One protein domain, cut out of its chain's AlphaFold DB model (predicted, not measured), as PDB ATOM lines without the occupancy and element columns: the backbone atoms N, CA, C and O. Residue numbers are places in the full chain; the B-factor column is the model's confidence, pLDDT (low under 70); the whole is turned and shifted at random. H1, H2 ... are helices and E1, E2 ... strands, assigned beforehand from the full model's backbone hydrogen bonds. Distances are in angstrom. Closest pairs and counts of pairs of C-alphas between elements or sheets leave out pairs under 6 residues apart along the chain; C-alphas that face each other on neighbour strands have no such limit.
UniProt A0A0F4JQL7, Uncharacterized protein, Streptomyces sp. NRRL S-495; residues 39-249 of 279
ATOM      1  N   ALA A  39       4.552  52.489 -43.737       95.50
ATOM      2  CA  ALA A  39       5.995  52.450 -43.522       95.50
ATOM      3  C   ALA A  39       6.360  51.986 -42.100       95.50
ATOM      4  O   ALA A  39       7.245  51.144 -41.951       95.50
ATOM      5  N   GLU A  40       5.642  52.462 -41.077       96.25
ATOM      6  CA  GLU A  40       5.803  52.023 -39.683       96.25
ATOM      7  C   GLU A  40       5.416  50.552 -39.477       96.25
ATOM      8  O   GLU A  40       6.135  49.810 -38.807       96.25
ATOM      9  N   ARG A  41       4.304  50.104 -40.079       97.00
ATOM     10  CA  ARG A  41       3.867  48.697 -40.008       97.00
ATOM     11  C   ARG A  41       4.783  47.751 -40.785       97.00
ATOM     12  O   ARG A  41       4.817  46.562 -40.480       97.00
ATOM     13  N   GLY A  42       5.521  48.253 -41.772       97.69
ATOM     14  CA  GLY A  42       6.516  47.502 -42.529       97.69
ATOM     15  C   GLY A  42       5.939  46.329 -43.325       97.69
ATOM     16  O   GLY A  42       4.761  46.290 -43.679       97.69
ATOM     17  N   VAL A  43       6.799  45.359 -43.635       98.50
ATOM     18  CA  VAL A  43       6.471  44.182 -44.450       98.50
ATOM     19  C   VAL A  43       6.775  42.902 -43.685       98.50
ATOM     20  O   VAL A  43       7.780  42.833 -42.984       98.50
ATOM     21  N   ALA A  44       5.935  41.883 -43.817       98.56
ATOM     22  CA  ALA A  44       6.189  40.548 -43.282       98.56
ATOM     23  C   ALA A  44       6.507  39.563 -44.409       98.56
ATOM     24  O   ALA A  44       6.050  39.762 -45.537       98.56
ATOM     25  N   TYR A  45       7.276  38.508 -44.128       98.62
ATOM     26  CA  TYR A  45       7.489  37.425 -45.097       98.62
ATOM     27  C   TYR A  45       6.809  36.135 -44.649       98.62
ATOM     28  O   TYR A  45       6.919  35.728 -43.493       98.62
ATOM     29  N   HIS A  46       6.171  35.464 -45.605       98.25
ATOM     30  CA  HIS A  46       5.739  34.078 -45.493       98.25
ATOM     31  C   HIS A  46       6.626  33.229 -46.405       98.25
ATOM     32  O   HIS A  46       6.497  33.261 -47.627       98.25
ATOM     33  N   LEU A  47       7.560  32.488 -45.812       98.06
ATOM     34  CA  LEU A  47       8.485  31.624 -46.534       98.06
ATOM     35  C   LEU A  47       7.831  30.259 -46.781       98.06
ATOM     36  O   LEU A  47       7.939  29.349 -45.962       98.06
ATOM     37  N   THR A  48       7.115  30.123 -47.892       95.75
ATOM     38  CA  THR A  48       6.312  28.929 -48.205       95.75
ATOM     39  C   THR A  48       7.140  27.764 -48.739       95.75
ATOM     40  O   THR A  48       6.708  26.617 -48.679       95.75
ATOM     41  N   GLY A  49       8.306  28.055 -49.326       89.38
ATOM     42  CA  GLY A  49       9.075  27.076 -50.098       89.38
ATOM     43  C   GLY A  49       8.409  26.663 -51.419       89.38
ATOM     44  O   GLY A  49       9.021  25.923 -52.186       89.38
ATOM     45  N   GLY A  50       7.207  27.170 -51.722       89.88
ATOM     46  CA  GLY A  50       6.371  26.775 -52.854       89.88
ATOM     47  C   GLY A  50       6.933  27.142 -54.226       89.88
ATOM     48  O   GLY A  50       7.710  28.083 -54.385       89.88
ATOM     49  N   GLY A  51       6.523  26.388 -55.246       90.38
ATOM     50  CA  GLY A  51       6.951  26.580 -56.633       90.38
ATOM     51  C   GLY A  51       7.957  25.535 -57.119       90.38
ATOM     52  O   GLY A  51       8.400  24.651 -56.385       90.38
ATOM     53  N   ARG A  52       8.291  25.613 -58.411       90.31
ATOM     54  CA  ARG A  52       9.150  24.637 -59.097       90.31
ATOM     55  C   ARG A  52      10.633  24.936 -58.850       90.31
ATOM     56  O   ARG A  52      11.058  26.079 -59.016       90.31
ATOM     57  N   LEU A  53      11.424  23.911 -58.519       87.75
ATOM     58  CA  LEU A  53      12.894  23.968 -58.503       87.75
ATOM     59  C   LEU A  53      13.478  23.888 -59.934       87.75
ATOM     60  O   LEU A  53      12.865  23.265 -60.801       87.75
ATOM     61  N   PRO A  54      14.643  24.504 -60.216       80.50
ATOM     62  CA  PRO A  54      15.549  25.192 -59.286       80.50
ATOM     63  C   PRO A  54      15.114  26.629 -58.932       80.50
ATOM     64  O   PRO A  54      15.878  27.384 -58.340       80.50
ATOM     65  N   GLY A  55      13.895  27.035 -59.302       82.69
ATOM     66  CA  GLY A  55      13.384  28.386 -59.093       82.69
ATOM     67  C   GLY A  55      13.777  29.306 -60.239       82.69
ATOM     68  O   GLY A  55      13.260  29.181 -61.347       82.69
ATOM     69  N   CYS A  56      14.687  30.244 -59.981       82.88
ATOM     70  CA  CYS A  56      15.063  31.284 -60.935       82.88
ATOM     71  C   CYS A  56      16.447  31.040 -61.555       82.88
ATOM     72  O   CYS A  56      17.453  31.569 -61.080       82.88
ATOM     73  N   GLY A  57      16.498  30.298 -62.667       86.31
ATOM     74  CA  GLY A  57      17.743  30.105 -63.430       86.31
ATOM     75  C   GLY A  57      18.351  31.425 -63.919       86.31
ATOM     76  O   GLY A  57      19.557  31.626 -63.838       86.31
ATOM     77  N   HIS A  58      17.513  32.384 -64.326       87.62
ATOM     78  CA  HIS A  58      17.971  33.721 -64.709       87.62
ATOM     79  C   HIS A  58      18.754  34.416 -63.578       87.62
ATOM     80  O   HIS A  58      19.855  34.914 -63.805       87.62
ATOM     81  N   CYS A  59      18.241  34.366 -62.342       89.88
ATOM     82  CA  CYS A  59      18.845  34.983 -61.158       89.88
ATOM     83  C   CYS A  59      20.243  34.434 -60.867       89.88
ATOM     84  O   CYS A  59      21.141  35.196 -60.520       89.88
ATOM     85  N   TYR A  60      20.444  33.129 -61.070       92.12
ATOM     86  CA  TYR A  60      21.746  32.477 -60.918       92.12
ATOM     87  C   TYR A  60      22.816  33.065 -61.860       92.12
ATOM     88  O   TYR A  60      24.002  33.135 -61.528       92.12
ATOM     89  N   HIS A  61      22.416  33.530 -63.044       90.81
ATOM     90  CA  HIS A  61      23.346  34.129 -63.998       90.81
ATOM     91  C   HIS A  61      23.613  35.613 -63.724       90.81
ATOM     92  O   HIS A  61      24.747  36.056 -63.911       90.81
ATOM     93  N   ILE A  62      22.606  36.367 -63.266       88.75
ATOM     94  CA  ILE A  62      22.686  37.836 -63.172       88.75
ATOM     95  C   ILE A  62      23.018  38.387 -61.777       88.75
ATOM     96  O   ILE A  62      23.483  39.522 -61.687       88.75
ATOM     97  N   ASP A  63      22.796  37.625 -60.700       91.38
ATOM     98  CA  ASP A  63      23.040  38.058 -59.317       91.38
ATOM     99  C   ASP A  63      24.107  37.148 -58.663       91.38
ATOM    100  O   ASP A  63      23.810  36.011 -58.281       91.38
ATOM    101  N   PRO A  64      25.374  37.607 -58.556       93.25
ATOM    102  CA  PRO A  64      26.472  36.803 -58.017       93.25
ATOM    103  C   PRO A  64      26.265  36.335 -56.571       93.25
ATOM    104  O   PRO A  64      26.711  35.241 -56.229       93.25
ATOM    105  N   ASP A  65      25.590  37.127 -55.735       94.25
ATOM    106  CA  ASP A  65      25.300  36.753 -54.346       94.25
ATOM    107  C   ASP A  65      24.233  35.663 -54.286       94.25
ATOM    108  O   ASP A  65      24.379  34.691 -53.543       94.25
ATOM    109  N   PHE A  66      23.202  35.787 -55.129       95.19
ATOM    110  CA  PHE A  66      22.190  34.746 -55.290       95.19
ATOM    111  C   PHE A  66      22.856  33.431 -55.709       95.19
ATOM    112  O   PHE A  66      22.680  32.410 -55.046       95.19
ATOM    113  N   ARG A  67      23.697  33.468 -56.755       95.88
ATOM    114  CA  ARG A  67      24.480  32.307 -57.202       95.88
ATOM    115  C   ARG A  67      25.313  31.711 -56.075       95.88
ATOM    116  O   ARG A  67      25.257  30.506 -55.866       95.88
ATOM    117  N   ARG A  68      26.045  32.541 -55.330       96.62
ATOM    118  CA  ARG A  68      26.897  32.093 -54.223       96.62
ATOM    119  C   ARG A  68      26.100  31.313 -53.174       96.62
ATOM    120  O   ARG A  68      26.578  30.284 -52.709       96.62
ATOM    121  N   ILE A  69      24.911  31.780 -52.794       97.06
ATOM    122  CA  ILE A  69      24.066  31.095 -51.800       97.06
ATOM    123  C   ILE A  69      23.582  29.742 -52.334       97.06
ATOM    124  O   ILE A  69      23.656  28.743 -51.615       97.06
ATOM    125  N   ILE A  70      23.155  29.689 -53.598       96.19
ATOM    126  CA  ILE A  70      22.778  28.431 -54.256       96.19
ATOM    127  C   ILE A  70      23.970  27.466 -54.297       96.19
ATOM    128  O   ILE A  70      23.844  26.323 -53.861       96.19
ATOM    129  N   ASP A  71      25.138  27.927 -54.742       96.44
ATOM    130  CA  ASP A  71      26.350  27.111 -54.836       96.44
ATOM    131  C   ASP A  71      26.765  26.544 -53.475       96.44
ATOM    132  O   ASP A  71      27.145  25.377 -53.397       96.44
ATOM    133  N   LEU A  72      26.658  27.327 -52.396       96.38
ATOM    134  CA  LEU A  72      26.931  26.859 -51.035       96.38
ATOM    135  C   LEU A  72      25.967  25.748 -50.601       96.38
ATOM    136  O   LEU A  72      26.408  24.757 -50.021       96.38
ATOM    137  N   GLY A  73      24.673  25.883 -50.909       94.31
ATOM    138  CA  GLY A  73      23.684  24.846 -50.613       94.31
ATOM    139  C   GLY A  73      23.973  23.546 -51.366       94.31
ATOM    140  O   GLY A  73      24.105  22.485 -50.762       94.31
ATOM    141  N   TYR A  74      24.165  23.626 -52.685       92.00
ATOM    142  CA  TYR A  74      24.447  22.446 -53.511       92.00
ATOM    143  C   TYR A  74      25.837  21.848 -53.255       92.00
ATOM    144  O   TYR A  74      26.021  20.639 -53.398       92.00
ATOM    145  N   ALA A  75      26.826  22.644 -52.834       95.69
ATOM    146  CA  ALA A  75      28.128  22.129 -52.417       95.69
ATOM    147  C   ALA A  75      28.009  21.161 -51.230       95.69
ATOM    148  O   ALA A  75      28.756  20.185 -51.177       95.69
ATOM    149  N   ALA A  76      27.044  21.379 -50.333       94.31
ATOM    150  CA  ALA A  76      26.800  20.512 -49.185       94.31
ATOM    151  C   ALA A  76      26.250  19.124 -49.568       94.31
ATOM    152  O   ALA A  76      26.417  18.172 -48.806       94.31
ATOM    153  N   LEU A  77      25.655  18.990 -50.760       94.25
ATOM    154  CA  LEU A  77      25.186  17.712 -51.306       94.25
ATOM    155  C   LEU A  77      26.317  16.887 -51.938       94.25
ATOM    156  O   LEU A  77      26.217  15.667 -52.000       94.25
ATOM    157  N   ARG A  78      27.417  17.513 -52.384       92.62
ATOM    158  CA  ARG A  78      28.496  16.815 -53.117       92.62
ATOM    159  C   ARG A  78      29.078  15.599 -52.381       92.62
ATOM    160  O   ARG A  78      29.271  14.582 -53.039       92.62
ATOM    161  N   PRO A  79      29.345  15.642 -51.057       93.75
ATOM    162  CA  PRO A  79      29.897  14.489 -50.343       93.75
ATOM    163  C   PRO A  79      28.951  13.287 -50.270       93.75
ATOM    164  O   PRO A  79      29.412  12.181 -50.011       93.75
ATOM    165  N   LEU A  80      27.643  13.496 -50.457       91.88
ATOM    166  CA  LEU A  80      26.644  12.429 -50.447       91.88
ATOM    167  C   LEU A  80      26.588  11.664 -51.786       91.88
ATOM    168  O   LEU A  80      26.046  10.565 -51.836       91.88
ATOM    169  N   GLY A  81      27.187  12.209 -52.851       89.94
ATOM    170  CA  GLY A  81      27.253  11.579 -54.172       89.94
ATOM    171  C   GLY A  81      25.968  11.711 -55.000       89.94
ATOM    172  O   GLY A  81      24.955  12.258 -54.561       89.94
ATOM    173  N   GLU A  82      26.014  11.209 -56.236       84.88
ATOM    174  CA  GLU A  82      24.896  11.292 -57.193       84.88
ATOM    175  C   GLU A  82      23.629  10.576 -56.694       84.88
ATOM    176  O   GLU A  82      22.515  11.064 -56.918       84.88
ATOM    177  N   ASP A  83      23.802   9.501 -55.920       87.81
ATOM    178  CA  ASP A  83      22.730   8.670 -55.357       87.81
ATOM    179  C   ASP A  83      22.026   9.299 -54.143       87.81
ATOM    180  O   ASP A  83      21.179   8.658 -53.519       87.81
ATOM    181  N   THR A  84      22.346  10.555 -53.801       91.38
ATOM    182  CA  THR A  84      21.631  11.285 -52.745       91.38
ATOM    183  C   THR A  84      20.131  11.252 -53.018       91.38
ATOM    184  O   THR A  84      19.683  11.543 -54.136       91.38
ATOM    185  N   ASP A  85      19.358  10.928 -51.984       92.44
ATOM    186  CA  ASP A  85      17.923  10.765 -52.115       92.44
ATOM    187  C   ASP A  85      17.253  12.075 -52.600       92.44
ATOM    188  O   ASP A  85      17.685  13.182 -52.242       92.44
ATOM    189  N   PRO A  86      16.208  11.987 -53.446       92.25
ATOM    190  CA  PRO A  86      15.550  13.171 -53.994       92.25
ATOM    191  C   PRO A  86      14.971  14.115 -52.933       92.25
ATOM    192  O   PRO A  86      14.948  15.323 -53.160       92.25
ATOM    193  N   MET A  87      14.548  13.588 -51.780       91.44
ATOM    194  CA  MET A  87      13.956  14.383 -50.704       91.44
ATOM    195  C   MET A  87      15.005  15.296 -50.062       91.44
ATOM    196  O   MET A  87      14.771  16.491 -49.912       91.44
ATOM    197  N   THR A  88      16.199  14.786 -49.766       93.88
ATOM    198  CA  THR A  88      17.329  15.581 -49.267       93.88
ATOM    199  C   THR A  88      17.749  16.644 -50.281       93.88
ATOM    200  O   THR A  88      17.957  17.804 -49.910       93.88
ATOM    201  N   LYS A  89      17.814  16.297 -51.578       93.50
ATOM    202  CA  LYS A  89      18.085  17.278 -52.648       93.50
ATOM    203  C   LYS A  89      17.035  18.393 -52.660       93.50
ATOM    204  O   LYS A  89      17.388  19.564 -52.800       93.50
ATOM    205  N   GLU A  90      15.761  18.046 -52.494       93.31
ATOM    206  CA  GLU A  90      14.655  19.002 -52.457       93.31
ATOM    207  C   GLU A  90      14.693  19.898 -51.209       93.31
ATOM    208  O   GLU A  90      14.619  21.121 -51.347       93.31
ATOM    209  N   ARG A  91      14.887  19.324 -50.013       94.94
ATOM    210  CA  ARG A  91      15.024  20.054 -48.738       94.94
ATOM    211  C   ARG A  91      16.118  21.118 -48.822       94.94
ATOM    212  O   ARG A  91      15.861  22.293 -48.556       94.94
ATOM    213  N   VAL A  92      17.315  20.719 -49.260       95.81
ATOM    214  CA  VAL A  92      18.462  21.624 -49.428       95.81
ATOM    215  C   VAL A  92      18.190  22.667 -50.511       95.81
ATOM    216  O   VAL A  92      18.440  23.852 -50.294       95.81
ATOM    217  N   GLY A  93      17.646  22.255 -51.661       95.00
ATOM    218  CA  GLY A  93      17.347  23.154 -52.775       95.00
ATOM    219  C   GLY A  93      16.347  24.249 -52.399       95.00
ATOM    220  O   GLY A  93      16.605  25.429 -52.642       95.00
ATOM    221  N   ARG A  94      15.228  23.890 -51.758       95.69
ATOM    222  CA  ARG A  94      14.202  24.857 -51.331       95.69
ATOM    223  C   ARG A  94      14.718  25.799 -50.250       95.69
ATOM    224  O   ARG A  94      14.521  27.007 -50.374       95.69
ATOM    225  N   PHE A  95      15.425  25.278 -49.245       97.12
ATOM    226  CA  PHE A  95      16.055  26.107 -48.216       97.12
ATOM    227  C   PHE A  95      17.045  27.110 -48.832       97.12
ATOM    228  O   PHE A  95      16.962  28.309 -48.562       97.12
ATOM    229  N   ALA A  96      17.938  26.652 -49.716       97.12
ATOM    230  CA  ALA A  96      18.931  27.512 -50.357       97.12
ATOM    231  C   ALA A  96      18.287  28.608 -51.220       97.12
ATOM    232  O   ALA A  96      18.699  29.765 -51.144       97.12
ATOM    233  N   VAL A  97      17.253  28.276 -52.001       96.62
ATOM    234  CA  VAL A  97      16.531  29.260 -52.824       96.62
ATOM    235  C   VAL A  97      15.795  30.288 -51.959       96.62
ATOM    236  O   VAL A  97      15.876  31.483 -52.247       96.62
ATOM    237  N   ALA A  98      15.133  29.865 -50.879       96.81
ATOM    238  CA  ALA A  98      14.459  30.779 -49.956       96.81
ATOM    239  C   ALA A  98      15.451  31.753 -49.290       96.81
ATOM    240  O   ALA A  98      15.199  32.960 -49.220       96.81
ATOM    241  N   MET A  99      16.620  31.255 -48.875       98.12
ATOM    242  CA  MET A  99      17.696  32.088 -48.332       98.12
ATOM    243  C   MET A  99      18.272  33.046 -49.380       98.12
ATOM    244  O   MET A  99      18.525  34.208 -49.065       98.12
ATOM    245  N   ALA A 100      18.426  32.605 -50.631       97.81
ATOM    246  CA  ALA A 100      18.924  33.444 -51.719       97.81
ATOM    247  C   ALA A 100      17.956  34.593 -52.058       97.81
ATOM    248  O   ALA A 100      18.385  35.727 -52.273       97.81
ATOM    249  N   TRP A 101      16.643  34.336 -52.048       97.94
ATOM    250  CA  TRP A 101      15.638  35.389 -52.216       97.94
ATOM    251  C   TRP A 101      15.591  36.360 -51.044       97.94
ATOM    252  O   TRP A 101      15.491  37.570 -51.252       97.94
ATOM    253  N   THR A 102      15.704  35.843 -49.824       98.06
ATOM    254  CA  THR A 102      15.700  36.672 -48.620       98.06
ATOM    255  C   THR A 102      16.926  37.583 -48.564       98.06
ATOM    256  O   THR A 102      16.798  38.776 -48.289       98.06
ATOM    257  N   ASP A 103      18.100  37.066 -48.928       97.75
ATOM    258  CA  ASP A 103      19.310  37.868 -49.117       97.75
ATOM    259  C   ASP A 103      19.127  38.931 -50.214       97.75
ATOM    260  O   ASP A 103      19.466  40.099 -50.010       97.75
ATOM    261  N   ALA A 104      18.535  38.571 -51.357       97.12
ATOM    262  CA  ALA A 104      18.294  39.513 -52.446       97.12
ATOM    263  C   ALA A 104      17.355  40.665 -52.041       97.12
ATOM    264  O   ALA A 104      17.642  41.830 -52.342       97.12
ATOM    265  N   LEU A 105      16.266  40.371 -51.332       98.25
ATOM    266  CA  LEU A 105      15.385  41.385 -50.748       98.25
ATOM    267  C   LEU A 105      16.145  42.243 -49.723       98.25
ATOM    268  O   LEU A 105      16.068  43.475 -49.750       98.25
ATOM    269  N   GLY A 106      16.963  41.593 -48.893       97.62
ATOM    270  CA  GLY A 106      17.820  42.220 -47.900       97.62
ATOM    271  C   GLY A 106      18.796  43.242 -48.499       97.62
ATOM    272  O   GLY A 106      18.844  44.411 -48.104       97.62
ATOM    273  N   ARG A 107      19.552  42.866 -49.523       96.56
ATOM    274  CA  ARG A 107      20.480  43.787 -50.201       96.56
ATOM    275  C   ARG A 107      19.776  44.960 -50.887       96.56
ATOM    276  O   ARG A 107      20.422  45.962 -51.171       96.56
ATOM    277  N   ARG A 108      18.460  44.885 -51.105       96.50
ATOM    278  CA  ARG A 108      17.624  45.964 -51.669       96.50
ATOM    279  C   ARG A 108      16.873  46.765 -50.600       96.50
ATOM    280  O   ARG A 108      15.929  47.482 -50.913       96.50
ATOM    281  N   GLY A 109      17.299  46.644 -49.345       96.50
ATOM    282  CA  GLY A 109      16.780  47.429 -48.227       96.50
ATOM    283  C   GLY A 109      15.450  46.930 -47.664       96.50
ATOM    284  O   GLY A 109      14.913  47.566 -46.761       96.50
ATOM    285  N   ILE A 110      14.914  45.805 -48.141       98.12
ATOM    286  CA  ILE A 110      13.686  45.241 -47.580       98.12
ATOM    287  C   ILE A 110      14.063  44.392 -46.364       98.12
ATOM    288  O   ILE A 110      14.911  43.505 -46.451       98.12
ATOM    289  N   ARG A 111      13.490  44.707 -45.202       97.19
ATOM    290  CA  ARG A 111      13.659  43.943 -43.960       97.19
ATOM    291  C   ARG A 111      12.282  43.548 -43.431       97.19
ATOM    292  O   ARG A 111      11.413  44.419 -43.379       97.19
ATOM    293  N   PRO A 112      12.073  42.278 -43.058       98.06
ATOM    294  CA  PRO A 112      10.799  41.842 -42.518       98.06
ATOM    295  C   PRO A 112      10.624  42.308 -41.065       98.06
ATOM    296  O   PRO A 112      11.548  42.202 -40.261       98.06
ATOM    297  N   VAL A 113       9.425  42.774 -40.712       97.75
ATOM    298  CA  VAL A 113       9.016  43.041 -39.315       97.75
ATOM    299  C   VAL A 113       8.408  41.810 -38.635       97.75
ATOM    300  O   VAL A 113       8.272  41.763 -37.409       97.75
ATOM    301  N   ALA A 114       7.992  40.837 -39.445       98.12
ATOM    302  CA  ALA A 114       7.426  39.569 -39.026       98.12
ATOM    303  C   ALA A 114       7.746  38.479 -40.057       98.12
ATOM    304  O   ALA A 114       7.880  38.752 -41.252       98.12
ATOM    305  N   LEU A 115       7.880  37.251 -39.575       98.56
ATOM    306  CA  LEU A 115       8.303  36.084 -40.329       98.56
ATOM    307  C   LEU A 115       7.442  34.883 -39.948       98.56
ATOM    308  O   LEU A 115       7.155  34.657 -38.776       98.56
ATOM    309  N   THR A 116       7.070  34.097 -40.946       97.69
ATOM    310  CA  THR A 116       6.501  32.753 -40.801       97.69
ATOM    311  C   THR A 116       6.924  31.920 -42.010       97.69
ATOM    312  O   THR A 116       7.477  32.460 -42.974       97.69
ATOM    313  N   GLY A 117       6.678  30.617 -42.000       96.38
ATOM    314  CA  GLY A 117       7.021  29.754 -43.124       96.38
ATOM    315  C   GLY A 117       6.278  28.430 -43.129       96.38
ATOM    316  O   GLY A 117       5.396  28.212 -42.314       96.38
ATOM    317  N   ASN A 118       6.651  27.539 -44.041       94.56
ATOM    318  CA  ASN A 118       6.239  26.134 -44.041       94.56
ATOM    319  C   ASN A 118       7.446  25.265 -44.360       94.56
ATOM    320  O   ASN A 118       8.287  25.657 -45.173       94.56
ATOM    321  N   GLY A 119       7.546  24.111 -43.707       94.25
ATOM    322  CA  GLY A 119       8.621  23.153 -43.910       94.25
ATOM    323  C   GLY A 119      10.031  23.769 -44.043       94.25
ATOM    324  O   GLY A 119      10.457  24.509 -43.149       94.25
ATOM    325  N   PRO A 120      10.761  23.558 -45.161       95.00
ATOM    326  CA  PRO A 120      12.065  24.188 -45.418       95.00
ATOM    327  C   PRO A 120      12.057  25.721 -45.318       95.00
ATOM    328  O   PRO A 120      13.042  26.336 -44.905       95.00
ATOM    329  N   GLY A 121      10.944  26.353 -45.695       96.69
ATOM    330  CA  GLY A 121      10.757  27.792 -45.601       96.69
ATOM    331  C   GLY A 121      10.612  28.286 -44.158       96.69
ATOM    332  O   GLY A 121      11.114  29.361 -43.845       96.69
ATOM    333  N   ALA A 122      10.044  27.492 -43.243       97.06
ATOM    334  CA  ALA A 122      10.015  27.828 -41.812       97.06
ATOM    335  C   ALA A 122      11.429  27.865 -41.206       97.06
ATOM    336  O   ALA A 122      11.753  28.761 -40.427       97.06
ATOM    337  N   VAL A 123      12.308  26.951 -41.626       98.06
ATOM    338  CA  VAL A 123      13.725  26.962 -41.224       98.06
ATOM    339  C   VAL A 123      14.456  28.164 -41.827       98.06
ATOM    340  O   VAL A 123      15.222  28.834 -41.139       98.06
ATOM    341  N   ALA A 124      14.177  28.509 -43.089       98.25
ATOM    342  CA  ALA A 124      14.689  29.742 -43.691       98.25
ATOM    343  C   ALA A 124      14.168  31.005 -42.970       98.25
ATOM    344  O   ALA A 124      14.902  31.988 -42.844       98.25
ATOM    345  N   ALA A 125      12.937  30.980 -42.446       98.44
ATOM    346  CA  ALA A 125      12.356  32.076 -41.674       98.44
ATOM    347  C   ALA A 125      13.105  32.256 -40.348       98.44
ATOM    348  O   ALA A 125      13.477  33.377 -40.006       98.44
ATOM    349  N   ALA A 126      13.413  31.159 -39.651       98.38
ATOM    350  CA  ALA A 126      14.234  31.170 -38.441       98.38
ATOM    351  C   ALA A 126      15.656  31.695 -38.706       98.38
ATOM    352  O   ALA A 126      16.140  32.554 -37.966       98.38
ATOM    353  N   CYS A 127      16.291  31.264 -39.804       98.25
ATOM    354  CA  CYS A 127      17.581  31.806 -40.243       98.25
ATOM    355  C   CYS A 127      17.518  33.316 -40.499       98.25
ATOM    356  O   CYS A 127      18.383  34.072 -40.065       98.25
ATOM    357  N   THR A 128      16.474  33.765 -41.196       98.56
ATOM    358  CA  THR A 128      16.251  35.183 -41.515       98.56
ATOM    359  C   THR A 128      15.997  36.014 -40.261       98.56
ATOM    360  O   THR A 128      16.450  37.153 -40.170       98.56
ATOM    361  N   ALA A 129      15.302  35.436 -39.281       98.31
ATOM    362  CA  ALA A 129      15.080  36.033 -37.974       98.31
ATOM    363  C   ALA A 129      16.342  36.019 -37.096       98.31
ATOM    364  O   ALA A 129      16.300  36.548 -35.995       98.31
ATOM    365  N   GLY A 130      17.448  35.414 -37.538       97.94
ATOM    366  CA  GLY A 130      18.693  35.355 -36.774       97.94
ATOM    367  C   GLY A 130      18.704  34.313 -35.656       97.94
ATOM    368  O   GLY A 130      19.587  34.378 -34.807       97.94
ATOM    369  N   VAL A 131      17.772  33.351 -35.651       98.25
ATOM    370  CA  VAL A 131      17.781  32.259 -34.662       98.25
ATOM    371  C   VAL A 131      19.049  31.421 -34.823       98.25
ATOM    372  O   VAL A 131      19.713  31.130 -33.842       98.25
ATOM    373  N   PHE A 132      19.435  31.086 -36.052       98.00
ATOM    374  CA  PHE A 132      20.711  30.443 -36.380       98.00
ATOM    375  C   PHE A 132      21.144  30.805 -37.805       98.00
ATOM    376  O   PHE A 132      20.415  31.451 -38.554       98.00
ATOM    377  N   GLY A 133      22.365  30.430 -38.182       96.94
ATOM    378  CA  GLY A 133      22.934  30.768 -39.487       96.94
ATOM    379  C   GLY A 133      22.585  29.782 -40.606       96.94
ATOM    380  O   GLY A 133      22.126  28.664 -40.379       96.94
ATOM    381  N   PHE A 134      22.920  30.176 -41.839       97.50
ATOM    382  CA  PHE A 134      22.758  29.354 -43.046       97.50
ATOM    383  C   PHE A 134      23.387  27.955 -42.918       97.50
ATOM    384  O   PHE A 134      22.769  26.975 -43.318       97.50
ATOM    385  N   GLY A 135      24.592  27.854 -42.342       96.94
ATOM    386  CA  GLY A 135      25.294  26.575 -42.169       96.94
ATOM    387  C   GLY A 135      24.512  25.577 -41.309       96.94
ATOM    388  O   GLY A 135      24.334  24.435 -41.718       96.94
ATOM    389  N   THR A 136      23.964  26.032 -40.179       97.62
ATOM    390  CA  THR A 136      23.086  25.232 -39.311       97.62
ATOM    391  C   THR A 136      21.832  24.777 -40.054       97.62
ATOM    392  O   THR A 136      21.470  23.606 -39.989       97.62
ATOM    393  N   GLY A 137      21.196  25.674 -40.816       97.56
ATOM    394  CA  GLY A 137      20.036  25.319 -41.637       97.56
ATOM    395  C   GLY A 137      20.349  24.259 -42.701       97.56
ATOM    396  O   GLY A 137      19.529  23.374 -42.933       97.56
ATOM    397  N   ILE A 138      21.549  24.288 -43.296       97.44
ATOM    398  CA  ILE A 138      22.019  23.241 -44.215       97.44
ATOM    399  C   ILE A 138      22.223  21.905 -43.493       97.44
ATOM    400  O   ILE A 138      21.806  20.878 -44.019       97.44
ATOM    401  N   GLU A 139      22.830  21.885 -42.303       97.00
ATOM    402  CA  GLU A 139      22.984  20.642 -41.530       97.00
ATOM    403  C   GLU A 139      21.620  20.010 -41.216       97.00
ATOM    404  O   GLU A 139      21.431  18.819 -41.472       97.00
ATOM    405  N   LEU A 140      20.645  20.818 -40.783       97.19
ATOM    406  CA  LEU A 140      19.269  20.368 -40.552       97.19
ATOM    407  C   LEU A 140      18.613  19.839 -41.839       97.19
ATOM    408  O   LEU A 140      18.003  18.772 -41.820       97.19
ATOM    409  N   ALA A 141      18.784  20.530 -42.971       96.31
ATOM    410  CA  ALA A 141      18.242  20.100 -44.265       96.31
ATOM    411  C   ALA A 141      18.813  18.749 -44.733       96.31
ATOM    412  O   ALA A 141      18.125  17.985 -45.409       96.31
ATOM    413  N   LEU A 142      20.059  18.448 -44.352       95.88
ATOM    414  CA  LEU A 142      20.730  17.169 -44.597       95.88
ATOM    415  C   LEU A 142      20.326  16.071 -43.595       95.88
ATOM    416  O   LEU A 142      20.910  14.988 -43.623       95.88
ATOM    417  N   GLY A 143      19.391  16.346 -42.678       94.31
ATOM    418  CA  GLY A 143      18.997  15.422 -41.612       94.31
ATOM    419  C   GLY A 143      20.091  15.201 -40.566       94.31
ATOM    420  O   GLY A 143      20.117  14.166 -39.900       94.31
ATOM    421  N   ARG A 144      21.038  16.137 -40.441       94.31
ATOM    422  CA  ARG A 144      22.149  16.050 -39.492       94.31
ATOM    423  C   ARG A 144      21.846  16.887 -38.262       94.31
ATOM    424  O   ARG A 144      21.292  17.981 -38.349       94.31
ATOM    425  N   ARG A 145      22.299  16.399 -37.110       92.50
ATOM    426  CA  ARG A 145      22.334  17.213 -35.898       92.50
ATOM    427  C   ARG A 145      23.386  18.315 -36.069       92.50
ATOM    428  O   ARG A 145      24.514  17.972 -36.436       92.50
ATOM    429  N   PRO A 146      23.057  19.588 -35.789       93.94
ATOM    430  CA  PRO A 146      24.019  20.660 -35.960       93.94
ATOM    431  C   PRO A 146      25.275  20.479 -35.111       93.94
ATOM    432  O   PRO A 146      25.183  20.121 -33.934       93.94
ATOM    433  N   SER A 147      26.439  20.728 -35.705       87.62
ATOM    434  CA  SER A 147      27.737  20.501 -35.057       87.62
ATOM    435  C   SER A 147      28.094  21.580 -34.022       87.62
ATOM    436  O   SER A 147      28.692  21.263 -32.994       87.62
ATOM    437  N   ASP A 148      27.672  22.827 -34.249       88.31
ATOM    438  CA  ASP A 148      27.795  23.963 -33.319       88.31
ATOM    439  C   ASP A 148      26.426  24.645 -33.152       88.31
ATOM    440  O   ASP A 148      26.078  25.601 -33.848       88.31
ATOM    441  N   TRP A 149      25.595  24.100 -32.258       94.88
ATOM    442  CA  TRP A 149      24.260  24.634 -31.977       94.88
ATOM    443  C   TRP A 149      24.333  25.837 -31.029       94.88
ATOM    444  O   TRP A 149      24.570  25.689 -29.828       94.88
ATOM    445  N   ARG A 150      24.115  27.038 -31.578       94.00
ATOM    446  CA  ARG A 150      24.107  28.317 -30.846       94.00
ATOM    447  C   ARG A 150      22.912  29.175 -31.266       94.00
ATOM    448  O   ARG A 150      23.099  30.151 -31.995       94.00
ATOM    449  N   PRO A 151      21.689  28.801 -30.861       95.75
ATOM    450  CA  PRO A 151      20.507  29.562 -31.208       95.75
ATOM    451  C   PRO A 151      20.505  30.913 -30.483       95.75
ATOM    452  O   PRO A 151      20.976  31.027 -29.349       95.75
ATOM    453  N   ALA A 152      19.948  31.931 -31.127       96.94
ATOM    454  CA  ALA A 152      19.716  33.246 -30.549       96.94
ATOM    455  C   ALA A 152      18.221  33.587 -30.539       96.94
ATOM    456  O   ALA A 152      17.409  32.976 -31.236       96.94
ATOM    457  N   ALA A 153      17.856  34.593 -29.744       96.31
ATOM    458  CA  ALA A 153      16.517  35.159 -29.812       96.31
ATOM    459  C   ALA A 153      16.294  35.809 -31.193       96.31
ATOM    460  O   ALA A 153      17.192  36.500 -31.686       96.31
ATOM    461  N   PRO A 154      15.117  35.622 -31.813       97.12
ATOM    462  CA  PRO A 154      14.845  36.169 -33.130       97.12
ATOM    463  C   PRO A 154      14.814  37.707 -33.109       97.12
ATOM    464  O   PRO A 154      14.196  38.323 -32.242       97.12
ATOM    465  N   THR A 155      15.459  38.341 -34.088       96.00
ATOM    466  CA  THR A 155      15.539  39.804 -34.237       96.00
ATOM    467  C   THR A 155      14.295  40.417 -34.883       96.00
ATOM    468  O   THR A 155      14.109  41.629 -34.831       96.00
ATOM    469  N   ALA A 156      13.456  39.596 -35.514       95.44
ATOM    470  CA  ALA A 156      12.138  39.958 -36.030       95.44
ATOM    471  C   ALA A 156      11.090  39.009 -35.439       95.44
ATOM    472  O   ALA A 156      11.418  37.883 -35.071       95.44
ATOM    473  N   ARG A 157       9.825  39.440 -35.360       97.50
ATOM    474  CA  ARG A 157       8.747  38.594 -34.821       97.50
ATOM    475  C   ARG A 157       8.637  37.317 -35.654       97.50
ATOM    476  O   ARG A 157       8.377  37.401 -36.850       97.50
ATOM    477  N   LEU A 158       8.833  36.160 -35.038       98.19
ATOM    478  CA  LEU A 158       8.775  34.867 -35.711       98.19
ATOM    479  C   LEU A 158       7.550  34.105 -35.217       98.19
ATOM    480  O   LEU A 158       7.370  33.954 -34.009       98.19
ATOM    481  N   TYR A 159       6.718  33.645 -36.142       97.88
ATOM    482  CA  TYR A 159       5.498  32.902 -35.852       97.88
ATOM    483  C   TYR A 159       5.665  31.443 -36.264       97.88
ATOM    484  O   TYR A 159       6.241  31.131 -37.308       97.88
ATOM    485  N   SER A 160       5.182  30.559 -35.400       94.50
ATOM    486  CA  SER A 160       5.223  29.117 -35.556       94.50
ATOM    487  C   SER A 160       4.330  28.700 -36.729       94.50
ATOM    488  O   SER A 160       3.184  29.150 -36.824       94.50
ATOM    489  N   PRO A 161       4.816  27.818 -37.617       88.50
ATOM    490  CA  PRO A 161       4.034  27.319 -38.743       88.50
ATOM    491  C   PRO A 161       2.951  26.314 -38.319       88.50
ATOM    492  O   PRO A 161       2.107  25.948 -39.131       88.50
ATOM    493  N   VAL A 162       2.990  25.850 -37.064       89.00
ATOM    494  CA  VAL A 162       2.115  24.793 -36.538       89.00
ATOM    495  C   VAL A 162       0.766  25.355 -36.096       89.00
ATOM    496  O   VAL A 162      -0.281  24.791 -36.397       89.00
ATOM    497  N   ASP A 163       0.796  26.465 -35.368       91.62
ATOM    498  CA  ASP A 163      -0.354  27.048 -34.673       91.62
ATOM    499  C   ASP A 163      -0.503  28.559 -34.920       91.62
ATOM    500  O   ASP A 163      -1.468  29.166 -34.464       91.62
ATOM    501  N   GLY A 164       0.435  29.181 -35.645       93.44
ATOM    502  CA  GLY A 164       0.439  30.619 -35.908       93.44
ATOM    503  C   GLY A 164       0.796  31.477 -34.692       93.44
ATOM    504  O   GLY A 164       0.773  32.703 -34.799       93.44
ATOM    505  N   ALA A 165       1.137  30.872 -33.549       95.88
ATOM    506  CA  ALA A 165       1.540  31.592 -32.346       95.88
ATOM    507  C   ALA A 165       2.986  32.109 -32.468       95.88
ATOM    508  O   ALA A 165       3.771  31.563 -33.245       95.88
ATOM    509  N   PRO A 166       3.391  33.151 -31.719       97.38
ATOM    510  CA  PRO A 166       4.798  33.535 -31.640       97.38
ATOM    511  C   PRO A 166       5.671  32.354 -31.201       97.38
ATOM    512  O   PRO A 166       5.345  31.669 -30.231       97.38
ATOM    513  N   VAL A 167       6.790  32.135 -31.894       97.44
ATOM    514  CA  VAL A 167       7.762  31.096 -31.532       97.44
ATOM    515  C   VAL A 167       8.311  31.385 -30.137       97.44
ATOM    516  O   VAL A 167       8.791  32.489 -29.861       97.44
ATOM    517  N   THR A 168       8.245  30.391 -29.255       97.25
ATOM    518  CA  THR A 168       8.745  30.517 -27.882       97.25
ATOM    519  C   THR A 168      10.270  30.421 -27.832       97.25
ATOM    520  O   THR A 168      10.913  29.925 -28.757       97.25
ATOM    521  N   ALA A 169      10.874  30.867 -26.726       96.62
ATOM    522  CA  ALA A 169      12.317  30.725 -26.521       96.62
ATOM    523  C   ALA A 169      12.762  29.250 -26.547       96.62
ATOM    524  O   ALA A 169      13.799  28.943 -27.130       96.62
ATOM    525  N   ASP A 170      11.951  28.349 -25.986       97.00
ATOM    526  CA  ASP A 170      12.229  26.911 -25.980       97.00
ATOM    527  C   ASP A 170      12.172  26.326 -27.394       97.00
ATOM    528  O   ASP A 170      13.095  25.631 -27.801       97.00
ATOM    529  N   GLN A 171      11.150  26.679 -28.187       97.31
ATOM    530  CA  GLN A 171      11.066  26.275 -29.596       97.31
ATOM    531  C   GLN A 171      12.239  26.828 -30.417       97.31
ATOM    532  O   GLN A 171      12.824  26.115 -31.227       97.31
ATOM    533  N   ALA A 172      12.614  28.094 -30.205       97.06
ATOM    534  CA  ALA A 172      13.757  28.702 -30.882       97.06
ATOM    535  C   ALA A 172      15.075  27.990 -30.543       97.06
ATOM    536  O   ALA A 172      15.920  27.824 -31.425       97.06
ATOM    537  N   ALA A 173      15.230  27.539 -29.296       96.50
ATOM    538  CA  ALA A 173      16.423  26.861 -28.811       96.50
ATOM    539  C   ALA A 173      16.463  25.346 -29.086       96.50
ATOM    540  O   ALA A 173      17.504  24.726 -28.845       96.50
ATOM    541  N   ASP A 174      15.380  24.760 -29.601       96.62
ATOM    542  CA  ASP A 174      15.247  23.325 -29.850       96.62
ATOM    543  C   ASP A 174      15.605  22.957 -31.309       96.62
ATOM    544  O   ASP A 174      14.849  23.269 -32.233       96.62
ATOM    545  N   PRO A 175      16.739  22.274 -31.563       96.75
ATOM    546  CA  PRO A 175      17.114  21.864 -32.913       96.75
ATOM    547  C   PRO A 175      16.165  20.812 -33.503       96.75
ATOM    548  O   PRO A 175      16.007  20.781 -34.724       96.75
ATOM    549  N   ASP A 176      15.515  19.984 -32.680       96.69
ATOM    550  CA  ASP A 176      14.606  18.934 -33.146       96.69
ATOM    551  C   ASP A 176      13.273  19.541 -33.608       96.69
ATOM    552  O   ASP A 176      12.711  19.120 -34.626       96.69
ATOM    553  N   TYR A 177      12.819  20.617 -32.950       96.94
ATOM    554  CA  TYR A 177      11.707  21.435 -33.438       96.94
ATOM    555  C   TYR A 177      11.971  21.912 -34.872       96.94
ATOM    556  O   TYR A 177      11.120  21.732 -35.744       96.94
ATOM    557  N   TRP A 178      13.156  22.456 -35.161       97.19
ATOM    558  CA  TRP A 178      13.495  22.929 -36.508       97.19
ATOM    559  C   TRP A 178      13.755  21.799 -37.505       97.19
ATOM    560  O   TRP A 178      13.335  21.912 -38.656       97.19
ATOM    561  N   ALA A 179      14.392  20.703 -37.083       96.75
ATOM    562  CA  ALA A 179      14.605  19.525 -37.921       96.75
ATOM    563  C   ALA A 179      13.274  18.940 -38.412       96.75
ATOM    564  O   ALA A 179      13.126  18.681 -39.606       96.75
ATOM    565  N   SER A 180      12.279  18.835 -37.520       95.75
ATOM    566  CA  SER A 180      10.954  18.294 -37.851       95.75
ATOM    567  C   SER A 180      10.207  19.098 -38.922       95.75
ATOM    568  O   SER A 180       9.334  18.560 -39.598       95.75
ATOM    569  N   ARG A 181      10.571  20.372 -39.151       95.81
ATOM    570  CA  ARG A 181      10.001  21.166 -40.252       95.81
ATOM    571  C   ARG A 181      10.349  20.559 -41.613       95.81
ATOM    572  O   ARG A 181       9.547  20.619 -42.529       95.81
ATOM    573  N   PHE A 182      11.508  19.927 -41.779       94.06
ATOM    574  CA  PHE A 182      11.851  19.294 -43.057       94.06
ATOM    575  C   PHE A 182      11.032  18.027 -43.359       94.06
ATOM    576  O   PHE A 182      11.070  17.543 -44.495       94.06
ATOM    577  N   ASP A 183      10.293  17.495 -42.382       89.75
ATOM    578  CA  ASP A 183       9.363  16.376 -42.571       89.75
ATOM    579  C   ASP A 183       7.981  16.834 -43.069       89.75
ATOM    580  O   ASP A 183       7.190  16.019 -43.544       89.75
ATOM    581  N   GLU A 184       7.699  18.138 -43.016       87.88
ATOM    582  CA  GLU A 184       6.512  18.744 -43.618       87.88
ATOM    583  C   GLU A 184       6.673  18.880 -45.146       87.88
ATOM    584  O   GLU A 184       7.799  18.978 -45.649       87.88
ATOM    585  N   PRO A 185       5.564  18.941 -45.911       84.19
ATOM    586  CA  PRO A 185       5.615  19.251 -47.335       84.19
ATOM    587  C   PRO A 185       6.418  20.525 -47.625       84.19
ATOM    588  O   PRO A 185       6.268  21.551 -46.958       84.19
ATOM    589  N   GLY A 186       7.278  20.455 -48.642       75.81
ATOM    590  CA  GLY A 186       8.199  21.538 -48.985       75.81
ATOM    591  C   GLY A 186       7.567  22.722 -49.720       75.81
ATOM    592  O   GLY A 186       8.240  23.731 -49.922       75.81
ATOM    593  N   ASP A 187       6.314  22.600 -50.157       79.25
ATOM    594  CA  ASP A 187       5.610  23.522 -51.046       79.25
ATOM    595  C   ASP A 187       4.285  24.028 -50.454       79.25
ATOM    596  O   ASP A 187       3.218  23.917 -51.059       79.25
ATOM    597  N   GLY A 188       4.365  24.632 -49.266       81.50
ATOM    598  CA  GLY A 188       3.203  25.182 -48.571       81.50
ATOM    599  C   GLY A 188       2.438  26.233 -49.384       81.50
ATOM    600  O   GLY A 188       3.005  26.966 -50.196       81.50
ATOM    601  N   ALA A 189       1.131  26.331 -49.143       89.56
ATOM    602  CA  ALA A 189       0.314  27.412 -49.683       89.56
ATOM    603  C   ALA A 189       0.548  28.716 -48.905       89.56
ATOM    604  O   ALA A 189       0.816  28.702 -47.702       89.56
ATOM    605  N   PHE A 190       0.381  29.853 -49.578       93.19
ATOM    606  CA  PHE A 190       0.357  31.148 -48.909       93.19
ATOM    607  C   PHE A 190      -0.889  31.279 -48.027       93.19
ATOM    608  O   PHE A 190      -2.021  31.299 -48.511       93.19
ATOM    609  N   ALA A 191      -0.655  31.347 -46.724       93.19
ATOM    610  CA  ALA A 191      -1.660  31.382 -45.670       93.19
ATOM    611  C   ALA A 191      -1.012  31.952 -44.393       93.19
ATOM    612  O   ALA A 191      -0.764  31.208 -43.440       93.19
ATOM    613  N   PRO A 192      -0.637  33.243 -44.387       93.00
ATOM    614  CA  PRO A 192       0.006  33.842 -43.227       93.00
ATOM    615  C   PRO A 192      -0.954  33.865 -42.024       93.00
ATOM    616  O   PRO A 192      -2.162  34.042 -42.210       93.00
ATOM    617  N   PRO A 193      -0.448  33.719 -40.787       93.75
ATOM    618  CA  PRO A 193      -1.273  33.839 -39.596       93.75
ATOM    619  C   PRO A 193      -1.732  35.288 -39.406       93.75
ATOM    620  O   PRO A 193      -1.107  36.235 -39.895       93.75
ATOM    621  N   ALA A 194      -2.806  35.473 -38.640       92.00
ATOM    622  CA  ALA A 194      -3.152  36.792 -38.130       92.00
ATOM    623  C   ALA A 194      -2.081  37.233 -37.120       92.00
ATOM    624  O   ALA A 194      -1.783  36.509 -36.170       92.00
ATOM    625  N   VAL A 195      -1.500  38.413 -37.329       92.62
ATOM    626  CA  VAL A 195      -0.431  38.957 -36.481       92.62
ATOM    627  C   VAL A 195      -0.780  40.372 -36.040       92.62
ATOM    628  O   VAL A 195      -1.334  41.141 -36.821       92.62
ATOM    629  N   ASP A 196      -0.426  40.723 -34.805       89.56
ATOM    630  CA  ASP A 196      -0.671  42.048 -34.225       89.56
ATOM    631  C   ASP A 196       0.659  42.692 -33.774       89.56
ATOM    632  O   ASP A 196       1.435  42.051 -33.055       89.56
ATOM    633  N   PRO A 197       1.006  43.910 -34.238       92.56
ATOM    634  CA  PRO A 197       0.349  44.661 -35.312       92.56
ATOM    635  C   PRO A 197       0.446  43.963 -36.672       92.56
ATOM    636  O   PRO A 197       1.473  43.336 -36.986       92.56
ATOM    637  N   GLU A 198      -0.610  44.130 -37.473       95.12
ATOM    638  CA  GLU A 198      -0.698  43.651 -38.854       95.12
ATOM    639  C   GLU A 198       0.292  44.425 -39.743       95.12
ATOM    640  O   GLU A 198       0.292  45.663 -39.722       95.12
ATOM    641  N   PRO A 199       1.137  43.744 -40.540       97.19
ATOM    642  CA  PRO A 199       2.048  44.418 -41.456       97.19
ATOM    643  C   PRO A 199       1.268  45.172 -42.539       97.19
ATOM    644  O   PRO A 199       0.118  44.865 -42.843       97.19
ATOM    645  N   ALA A 200       1.901  46.144 -43.189       97.19
ATOM    646  CA  ALA A 200       1.286  46.802 -44.340       97.19
ATOM    647  C   ALA A 200       1.236  45.906 -45.586       97.19
ATOM    648  O   ALA A 200       0.503  46.196 -46.530       97.19
ATOM    649  N   ALA A 201       2.060  44.859 -45.605       97.19
ATOM    650  CA  ALA A 201       2.275  43.997 -46.751       97.19
ATOM    651  C   ALA A 201       2.787  42.622 -46.322       97.19
ATOM    652  O   ALA A 201       3.584  42.523 -45.385       97.19
ATOM    653  N   TRP A 202       2.438  41.597 -47.095       98.12
ATOM    654  CA  TRP A 202       3.110  40.302 -47.050       98.12
ATOM    655  C   TRP A 202       3.905  40.071 -48.334       98.12
ATOM    656  O   TRP A 202       3.425  40.360 -49.431       98.12
ATOM    657  N   LEU A 203       5.116  39.531 -48.209       98.44
ATOM    658  CA  LEU A 203       5.802  38.872 -49.316       98.44
ATOM    659  C   LEU A 203       5.752  37.367 -49.101       98.44
ATOM    660  O   LEU A 203       6.199  36.862 -48.075       98.44
ATOM    661  N   GLU A 204       5.251  36.649 -50.091       97.88
ATOM    662  CA  GLU A 204       5.431  35.211 -50.183       97.88
ATOM    663  C   GLU A 204       6.800  34.922 -50.796       97.88
ATOM    664  O   GLU A 204       7.139  35.449 -51.860       97.88
ATOM    665  N   VAL A 205       7.589  34.089 -50.125       97.50
ATOM    666  CA  VAL A 205       8.935  33.708 -50.553       97.50
ATOM    667  C   VAL A 205       8.998  32.187 -50.686       97.50
ATOM    668  O   VAL A 205       9.204  31.454 -49.719       97.50
ATOM    669  N   GLY A 206       8.813  31.714 -51.912       93.75
ATOM    670  CA  GLY A 206       9.017  30.323 -52.305       93.75
ATOM    671  C   GLY A 206      10.246  30.192 -53.201       93.75
ATOM    672  O   GLY A 206      11.291  30.800 -52.961       93.75
ATOM    673  N   THR A 207      10.115  29.456 -54.306       92.69
ATOM    674  CA  THR A 207      11.123  29.460 -55.376       92.69
ATOM    675  C   THR A 207      11.124  30.762 -56.186       92.69
ATOM    676  O   THR A 207      12.035  31.009 -56.983       92.69
ATOM    677  N   GLN A 208      10.132  31.622 -55.944       93.38
ATOM    678  CA  GLN A 208       9.986  32.989 -56.439       93.38
ATOM    679  C   GLN A 208       9.428  33.885 -55.321       93.38
ATOM    680  O   GLN A 208       8.984  33.388 -54.286       93.38
ATOM    681  N   VAL A 209       9.431  35.201 -55.544       96.06
ATOM    682  CA  VAL A 209       8.859  36.187 -54.615       96.06
ATOM    683  C   VAL A 209       7.546  36.728 -55.171       96.06
ATOM    684  O   VAL A 209       7.529  37.231 -56.297       96.06
ATOM    685  N   PHE A 210       6.473  36.691 -54.380       95.81
ATOM    686  CA  PHE A 210       5.176  37.273 -54.735       95.81
ATOM    687  C   PHE A 210       4.752  38.325 -53.700       95.81
ATOM    688  O   PHE A 210       4.699  38.024 -52.508       95.81
ATOM    689  N   PRO A 211       4.454  39.567 -54.118       96.81
ATOM    690  CA  PRO A 211       3.915  40.574 -53.216       96.81
ATOM    691  C   PRO A 211       2.395  40.451 -53.065       96.81
ATOM    692  O   PRO A 211       1.660  40.493 -54.049       96.81
ATOM    693  N   HIS A 212       1.921  40.413 -51.822       95.81
ATOM    694  CA  HIS A 212       0.504  40.420 -51.453       95.81
ATOM    695  C   HIS A 212       0.138  41.800 -50.893       95.81
ATOM    696  O   HIS A 212       0.182  42.051 -49.690       95.81
ATOM    697  N   LEU A 213      -0.140  42.726 -51.818       91.00
ATOM    698  CA  LEU A 213      -0.300  44.174 -51.583       91.00
ATOM    699  C   LEU A 213      -1.594  44.758 -52.190       91.00
ATOM    700  O   LEU A 213      -1.743  45.976 -52.296       91.00
ATOM    701  N   GLY A 214      -2.501  43.899 -52.667       86.38
ATOM    702  CA  GLY A 214      -3.710  44.324 -53.384       86.38
ATOM    703  C   GLY A 214      -3.418  45.038 -54.710       86.38
ATOM    704  O   GLY A 214      -4.210  45.862 -55.161       86.38
ATOM    705  N   VAL A 215      -2.250  44.777 -55.311       87.75
ATOM    706  CA  VAL A 215      -1.848  45.328 -56.610       87.75
ATOM    707  C   VAL A 215      -1.634  44.184 -57.575       87.75
ATOM    708  O   VAL A 215      -0.786  43.327 -57.338       87.75
ATOM    709  N   GLU A 216      -2.376  44.194 -58.674       87.62
ATOM    710  CA  GLU A 216      -2.135  43.269 -59.768       87.62
ATOM    711  C   GLU A 216      -0.863  43.691 -60.509       87.62
ATOM    712  O   GLU A 216      -0.746  44.815 -61.007       87.62
ATOM    713  N   LEU A 217       0.124  42.797 -60.522       88.69
ATOM    714  CA  LEU A 217       1.342  42.997 -61.289       88.69
ATOM    715  C   LEU A 217       1.111  42.548 -62.735       88.69
ATOM    716  O   LEU A 217       0.511  41.494 -62.944       88.69
ATOM    717  N   PRO A 218       1.633  43.289 -63.731       87.38
ATOM    718  CA  PRO A 218       1.638  42.808 -65.101       87.38
ATOM    719  C   PRO A 218       2.494  41.544 -65.218       87.38
ATOM    720  O   PRO A 218       3.261  41.199 -64.313       87.38
ATOM    721  N   GLU A 219       2.384  40.858 -66.351       86.75
ATOM    722  CA  GLU A 219       3.239  39.711 -66.630       86.75
ATOM    723  C   GLU A 219       4.718  40.119 -66.552       86.75
ATOM    724  O   GLU A 219       5.162  41.096 -67.162       86.75
ATOM    725  N   MET A 220       5.468  39.382 -65.734       88.12
ATOM    726  CA  MET A 220       6.883  39.625 -65.487       88.12
ATOM    727  C   MET A 220       7.719  38.659 -66.313       88.12
ATOM    728  O   MET A 220       7.473  37.454 -66.294       88.12
ATOM    729  N   SER A 221       8.757  39.184 -66.954       86.56
ATOM    730  CA  SER A 221       9.653  38.432 -67.837       86.56
ATOM    731  C   SER A 221      10.523  37.429 -67.075       86.56
ATOM    732  O   SER A 221      10.966  36.422 -67.624       86.56
ATOM    733  N   SER A 222      10.750  37.672 -65.782       89.81
ATOM    734  CA  SER A 222      11.489  36.772 -64.902       89.81
ATOM    735  C   SER A 222      11.014  36.860 -63.447       89.81
ATOM    736  O   SER A 222      10.385  37.831 -63.016       89.81
ATOM    737  N   ALA A 223      11.369  35.857 -62.638       91.75
ATOM    738  CA  ALA A 223      11.167  35.922 -61.189       91.75
ATOM    739  C   ALA A 223      11.988  37.051 -60.536       91.75
ATOM    740  O   ALA A 223      11.588  37.590 -59.506       91.75
ATOM    741  N   TYR A 224      13.112  37.435 -61.150       92.62
ATOM    742  CA  TYR A 224      13.915  38.566 -60.699       92.62
ATOM    743  C   TYR A 224      13.179  39.894 -60.893       92.62
ATOM    744  O   TYR A 224      13.129  40.702 -59.968       92.62
ATOM    745  N   ASP A 225      12.538  40.088 -62.049       92.56
ATOM    746  CA  ASP A 225      11.718  41.276 -62.311       92.56
ATOM    747  C   ASP A 225      10.537  41.359 -61.352       92.56
ATOM    748  O   ASP A 225      10.241  42.426 -60.821       92.56
ATOM    749  N   ARG A 226       9.909  40.217 -61.054       94.06
ATOM    750  CA  ARG A 226       8.844  40.139 -60.048       94.06
ATOM    751  C   ARG A 226       9.331  40.562 -58.661       94.06
ATOM    752  O   ARG A 226       8.655  41.340 -57.992       94.06
ATOM    753  N   MET A 227      10.515  40.112 -58.242       95.94
ATOM    754  CA  MET A 227      11.127  40.550 -56.983       95.94
ATOM    755  C   MET A 227      11.433  42.055 -56.998       95.94
ATOM    756  O   MET A 227      11.109  42.752 -56.039       95.94
ATOM    757  N   LEU A 228      11.975  42.596 -58.094       95.12
ATOM    758  CA  LEU A 228      12.183  44.043 -58.233       95.12
ATOM    759  C   LEU A 228      10.863  44.823 -58.217       95.12
ATOM    760  O   LEU A 228      10.815  45.925 -57.669       95.12
ATOM    761  N   ALA A 229       9.791  44.259 -58.773       95.69
ATOM    762  CA  ALA A 229       8.468  44.857 -58.724       95.69
ATOM    763  C   ALA A 229       7.918  44.876 -57.294       95.69
ATOM    764  O   ALA A 229       7.388  45.898 -56.870       95.69
ATOM    765  N   ALA A 230       8.124  43.808 -56.518       97.44
ATOM    766  CA  ALA A 230       7.811  43.793 -55.089       97.44
ATOM    767  C   ALA A 230       8.580  44.889 -54.325       97.44
ATOM    768  O   ALA A 230       7.975  45.639 -53.561       97.44
ATOM    769  N   VAL A 231       9.885  45.049 -54.586       97.69
ATOM    770  CA  VAL A 231      10.699  46.141 -54.014       97.69
ATOM    771  C   VAL A 231      10.135  47.512 -54.399       97.69
ATOM    772  O   VAL A 231      10.021  48.388 -53.546       97.69
ATOM    773  N   GLY A 232       9.744  47.703 -55.661       96.38
ATOM    774  CA  GLY A 232       9.144  48.948 -56.142       96.38
ATOM    775  C   GLY A 232       7.799  49.268 -55.484       96.38
ATOM    776  O   GLY A 232       7.579  50.410 -55.083       96.38
ATOM    777  N   LEU A 233       6.922  48.271 -55.324       97.00
ATOM    778  CA  LEU A 233       5.627  48.431 -54.652       97.00
ATOM    779  C   LEU A 233       5.801  48.812 -53.176       97.00
ATOM    780  O   LEU A 233       5.130  49.720 -52.690       97.00
ATOM    781  N   LEU A 234       6.728  48.160 -52.471       97.75
ATOM    782  CA  LEU A 234       7.056  48.505 -51.086       97.75
ATOM    783  C   LEU A 234       7.647  49.916 -50.994       97.75
ATOM    784  O   LEU A 234       7.211  50.718 -50.168       97.75
ATOM    785  N   TRP A 235       8.550  50.269 -51.911       97.12
ATOM    786  CA  TRP A 235       9.118  51.611 -51.983       97.12
ATOM    787  C   TRP A 235       8.049  52.685 -52.215       97.12
ATOM    788  O   TRP A 235       8.131  53.759 -51.619       97.12
ATOM    789  N   GLN A 236       7.008  52.413 -53.013       96.50
ATOM    790  CA  GLN A 236       5.874  53.332 -53.171       96.50
ATOM    791  C   GLN A 236       5.132  53.602 -51.858       96.50
ATOM    792  O   GLN A 236       4.674  54.725 -51.655       96.50
ATOM    793  N   LEU A 237       5.050  52.614 -50.961       96.31
ATOM    794  CA  LEU A 237       4.460  52.766 -49.626       96.31
ATOM    795  C   LEU A 237       5.394  53.456 -48.625       96.31
ATOM    796  O   LEU A 237       4.960  53.799 -47.534       96.31
ATOM    797  N   GLY A 238       6.655  53.703 -48.986       96.44
ATOM    798  CA  GLY A 238       7.669  54.187 -48.048       96.44
ATOM    799  C   GLY A 238       8.355  53.070 -47.258       96.44
ATOM    800  O   GLY A 238       9.078  53.359 -46.311       96.44
ATOM    801  N   ILE A 239       8.156  51.808 -47.648       97.06
ATOM    802  CA  ILE A 239       8.786  50.642 -47.025       97.06
ATOM    803  C   ILE A 239      10.066  50.299 -47.793       97.06
ATOM    804  O   ILE A 239      10.034  50.010 -48.989       97.06
ATOM    805  N   GLY A 240      11.192  50.283 -47.085       94.19
ATOM    806  CA  GLY A 240      12.494  49.906 -47.629       94.19
ATOM    807  C   GLY A 240      13.581  50.924 -47.301       94.19
ATOM    808  O   GLY A 240      13.345  52.128 -47.276       94.19
ATOM    809  N   GLY A 241      14.777  50.417 -47.022       92.00
ATOM    810  CA  GLY A 241      15.967  51.209 -46.730       92.00
ATOM    811  C   GLY A 241      16.906  51.379 -47.931       92.00
ATOM    812  O   GLY A 241      16.583  50.981 -49.056       92.00
ATOM    813  N   PRO A 242      18.106  51.938 -47.698       90.69
ATOM    814  CA  PRO A 242      19.135  52.010 -48.724       90.69
ATOM    815  C   PRO A 242      19.527  50.607 -49.203       90.69
ATOM    816  O   PRO A 242      19.538  49.636 -48.443       90.69
ATOM    817  N   TRP A 243      19.856  50.508 -50.488       93.31
ATOM    818  CA  TRP A 243      20.408  49.282 -51.061       93.31
ATOM    819  C   TRP A 243      21.874  49.134 -50.647       93.31
ATOM    820  O   TRP A 243      22.552  50.134 -50.419       93.31
ATOM    821  N   ASN A 244      22.375  47.899 -50.601       90.31
ATOM    822  CA  ASN A 244      23.794  47.634 -50.393       90.31
ATOM    823  C   ASN A 244      24.608  48.233 -51.557       90.31
ATOM    824  O   ASN A 244      24.385  47.901 -52.724       90.31
ATOM    825  N   GLU A 245      25.567  49.095 -51.224       85.94
ATOM    826  CA  GLU A 245      26.437  49.794 -52.173       85.94
ATOM    827  C   GLU A 245      27.378  48.850 -52.935       85.94
ATOM    828  O   GLU A 245      27.837  49.179 -54.028       85.94
ATOM    829  N   GLU A 246      27.650  47.650 -52.414       84.06
ATOM    830  CA  GLU A 246      28.490  46.666 -53.101       84.06
ATOM    831  C   GLU A 246      27.910  46.246 -54.456       84.06
ATOM    832  O   GLU A 246      28.659  46.098 -55.424       84.06
ATOM    833  N   GLY A 247      26.579  46.155 -54.557       78.75
ATOM    834  CA  GLY A 247      25.880  45.883 -55.817       78.75
ATOM    835  C   GLY A 247      25.973  47.028 -56.836       78.75
ATOM    836  O   GLY A 247      25.687  46.835 -58.020       78.75
ATOM    837  N   ASP A 248      26.402  48.211 -56.393       85.88
ATOM    838  CA  ASP A 248      26.577  49.406 -57.216       85.88
ATOM    839  C   ASP A 248      28.023  49.640 -57.665       85.88
ATOM    840  O   ASP A 248      28.296  50.608 -58.383       85.88
ATOM    841  N   ARG A 249      28.963  48.757 -57.303       85.25
ATOM    842  CA  ARG A 249      30.357  48.875 -57.751       85.25
ATOM    843  C   ARG A 249      30.434  48.942 -59.280       85.25
ATOM    844  O   ARG A 249      29.829  48.149 -59.998       85.25
TER     845      ARG A 249
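AT A GLANCE: This is residues 39 to 249 of the 279 residues of an uncharacterized protein of Streptomyces sp. NRRL S-495 (UniProt A0A0F4JQL7). A small twisted sheet of four strands has helices packed over one face, H4 over E2 and E1 and H8 over E3 and E4. The long H3 grazes the sheet, and H2 and H5 pack on H3; H6 and H9 lie farthest out. The 211 printed residues, with nine named helices and four named strands, follow the order E1 H1 H2 H3 E2 H4 H5 H6 H7 E3 E4 H8 H9. The mixed sheet has the order E2 E1 E3 E4, and the class is mixed, helices and strands. The whole is compact, with a radius of gyration of the C-alphas of 16.2 A, and spans 45 by 38 by 31 A.

HOW THE PARTS SIT: E1, residues 43 to 47, is an inner strand. H1, residues 57 to 62, and H2, residues 64 to 75, touch only at the corner, closest at C-alphas 60 and 67, 4.6 A. H2 and H3, residues 86 to 107, form a helical hairpin at a shallow tilt of 22 degrees, closest at C-alphas 66 and 100, 5.0 A. E2, residues 112 to 117, is parallel to E1, with N 47 and O 116 within hydrogen-bond range at 2.8 A. E1, H1 H2 H3 and E2 make a strand-helix-strand unit, two parallel neighbour strands with helices between. H4, residues 119 to 128, touches H3, closest at C-alphas 120 and 95, 5.2 A; its height over the sheet is 6.8 A. H4 and H5, residues 134 to 141, form a helical hairpin, closest at C-alphas 127 and 134, 6.4 A. H6, residues 169 to 173, touches no helix; H7, residues 175 to 181, touches H4, closest at C-alphas 181 and 119, 4.4 A. E3, residues 201 to 205, is parallel to E1, with N 46 and O 203 at 2.8 A, and forms an antiparallel hairpin with E4, residues 209 to 212, with N 204 and O 210 at 2.8 A. H8, residues 223 to 237, is on the same face as H4, making two layers, helices on one face of a sheet; its height is 9.0 A. H9, residues 245 to 248, touches no helix and is too short for an O i to N i+4 pair. Every such pair is within hydrogen-bond range in H2, H3, H4, H5, H6 and H8, against 1 of 2 in H1 and 2 of 3 in H7.

IN THESE COORDINATES: E1 begins at C-alpha 43 (6.471, 44.182, -44.450). H3 measures 31.2 A, H8 21.5 A and H2 15.8 A. H9 ends at C-alpha 248 (26.577, 49.406, -57.216).

THE WHOLE: The C-alphas farthest apart, of Glu 40 and Asp 83, are 49.1 A apart. The printed part has no cut. The links H5 to H6 and H7 to E3 are long. No printed residue is under 70 in pLDDT.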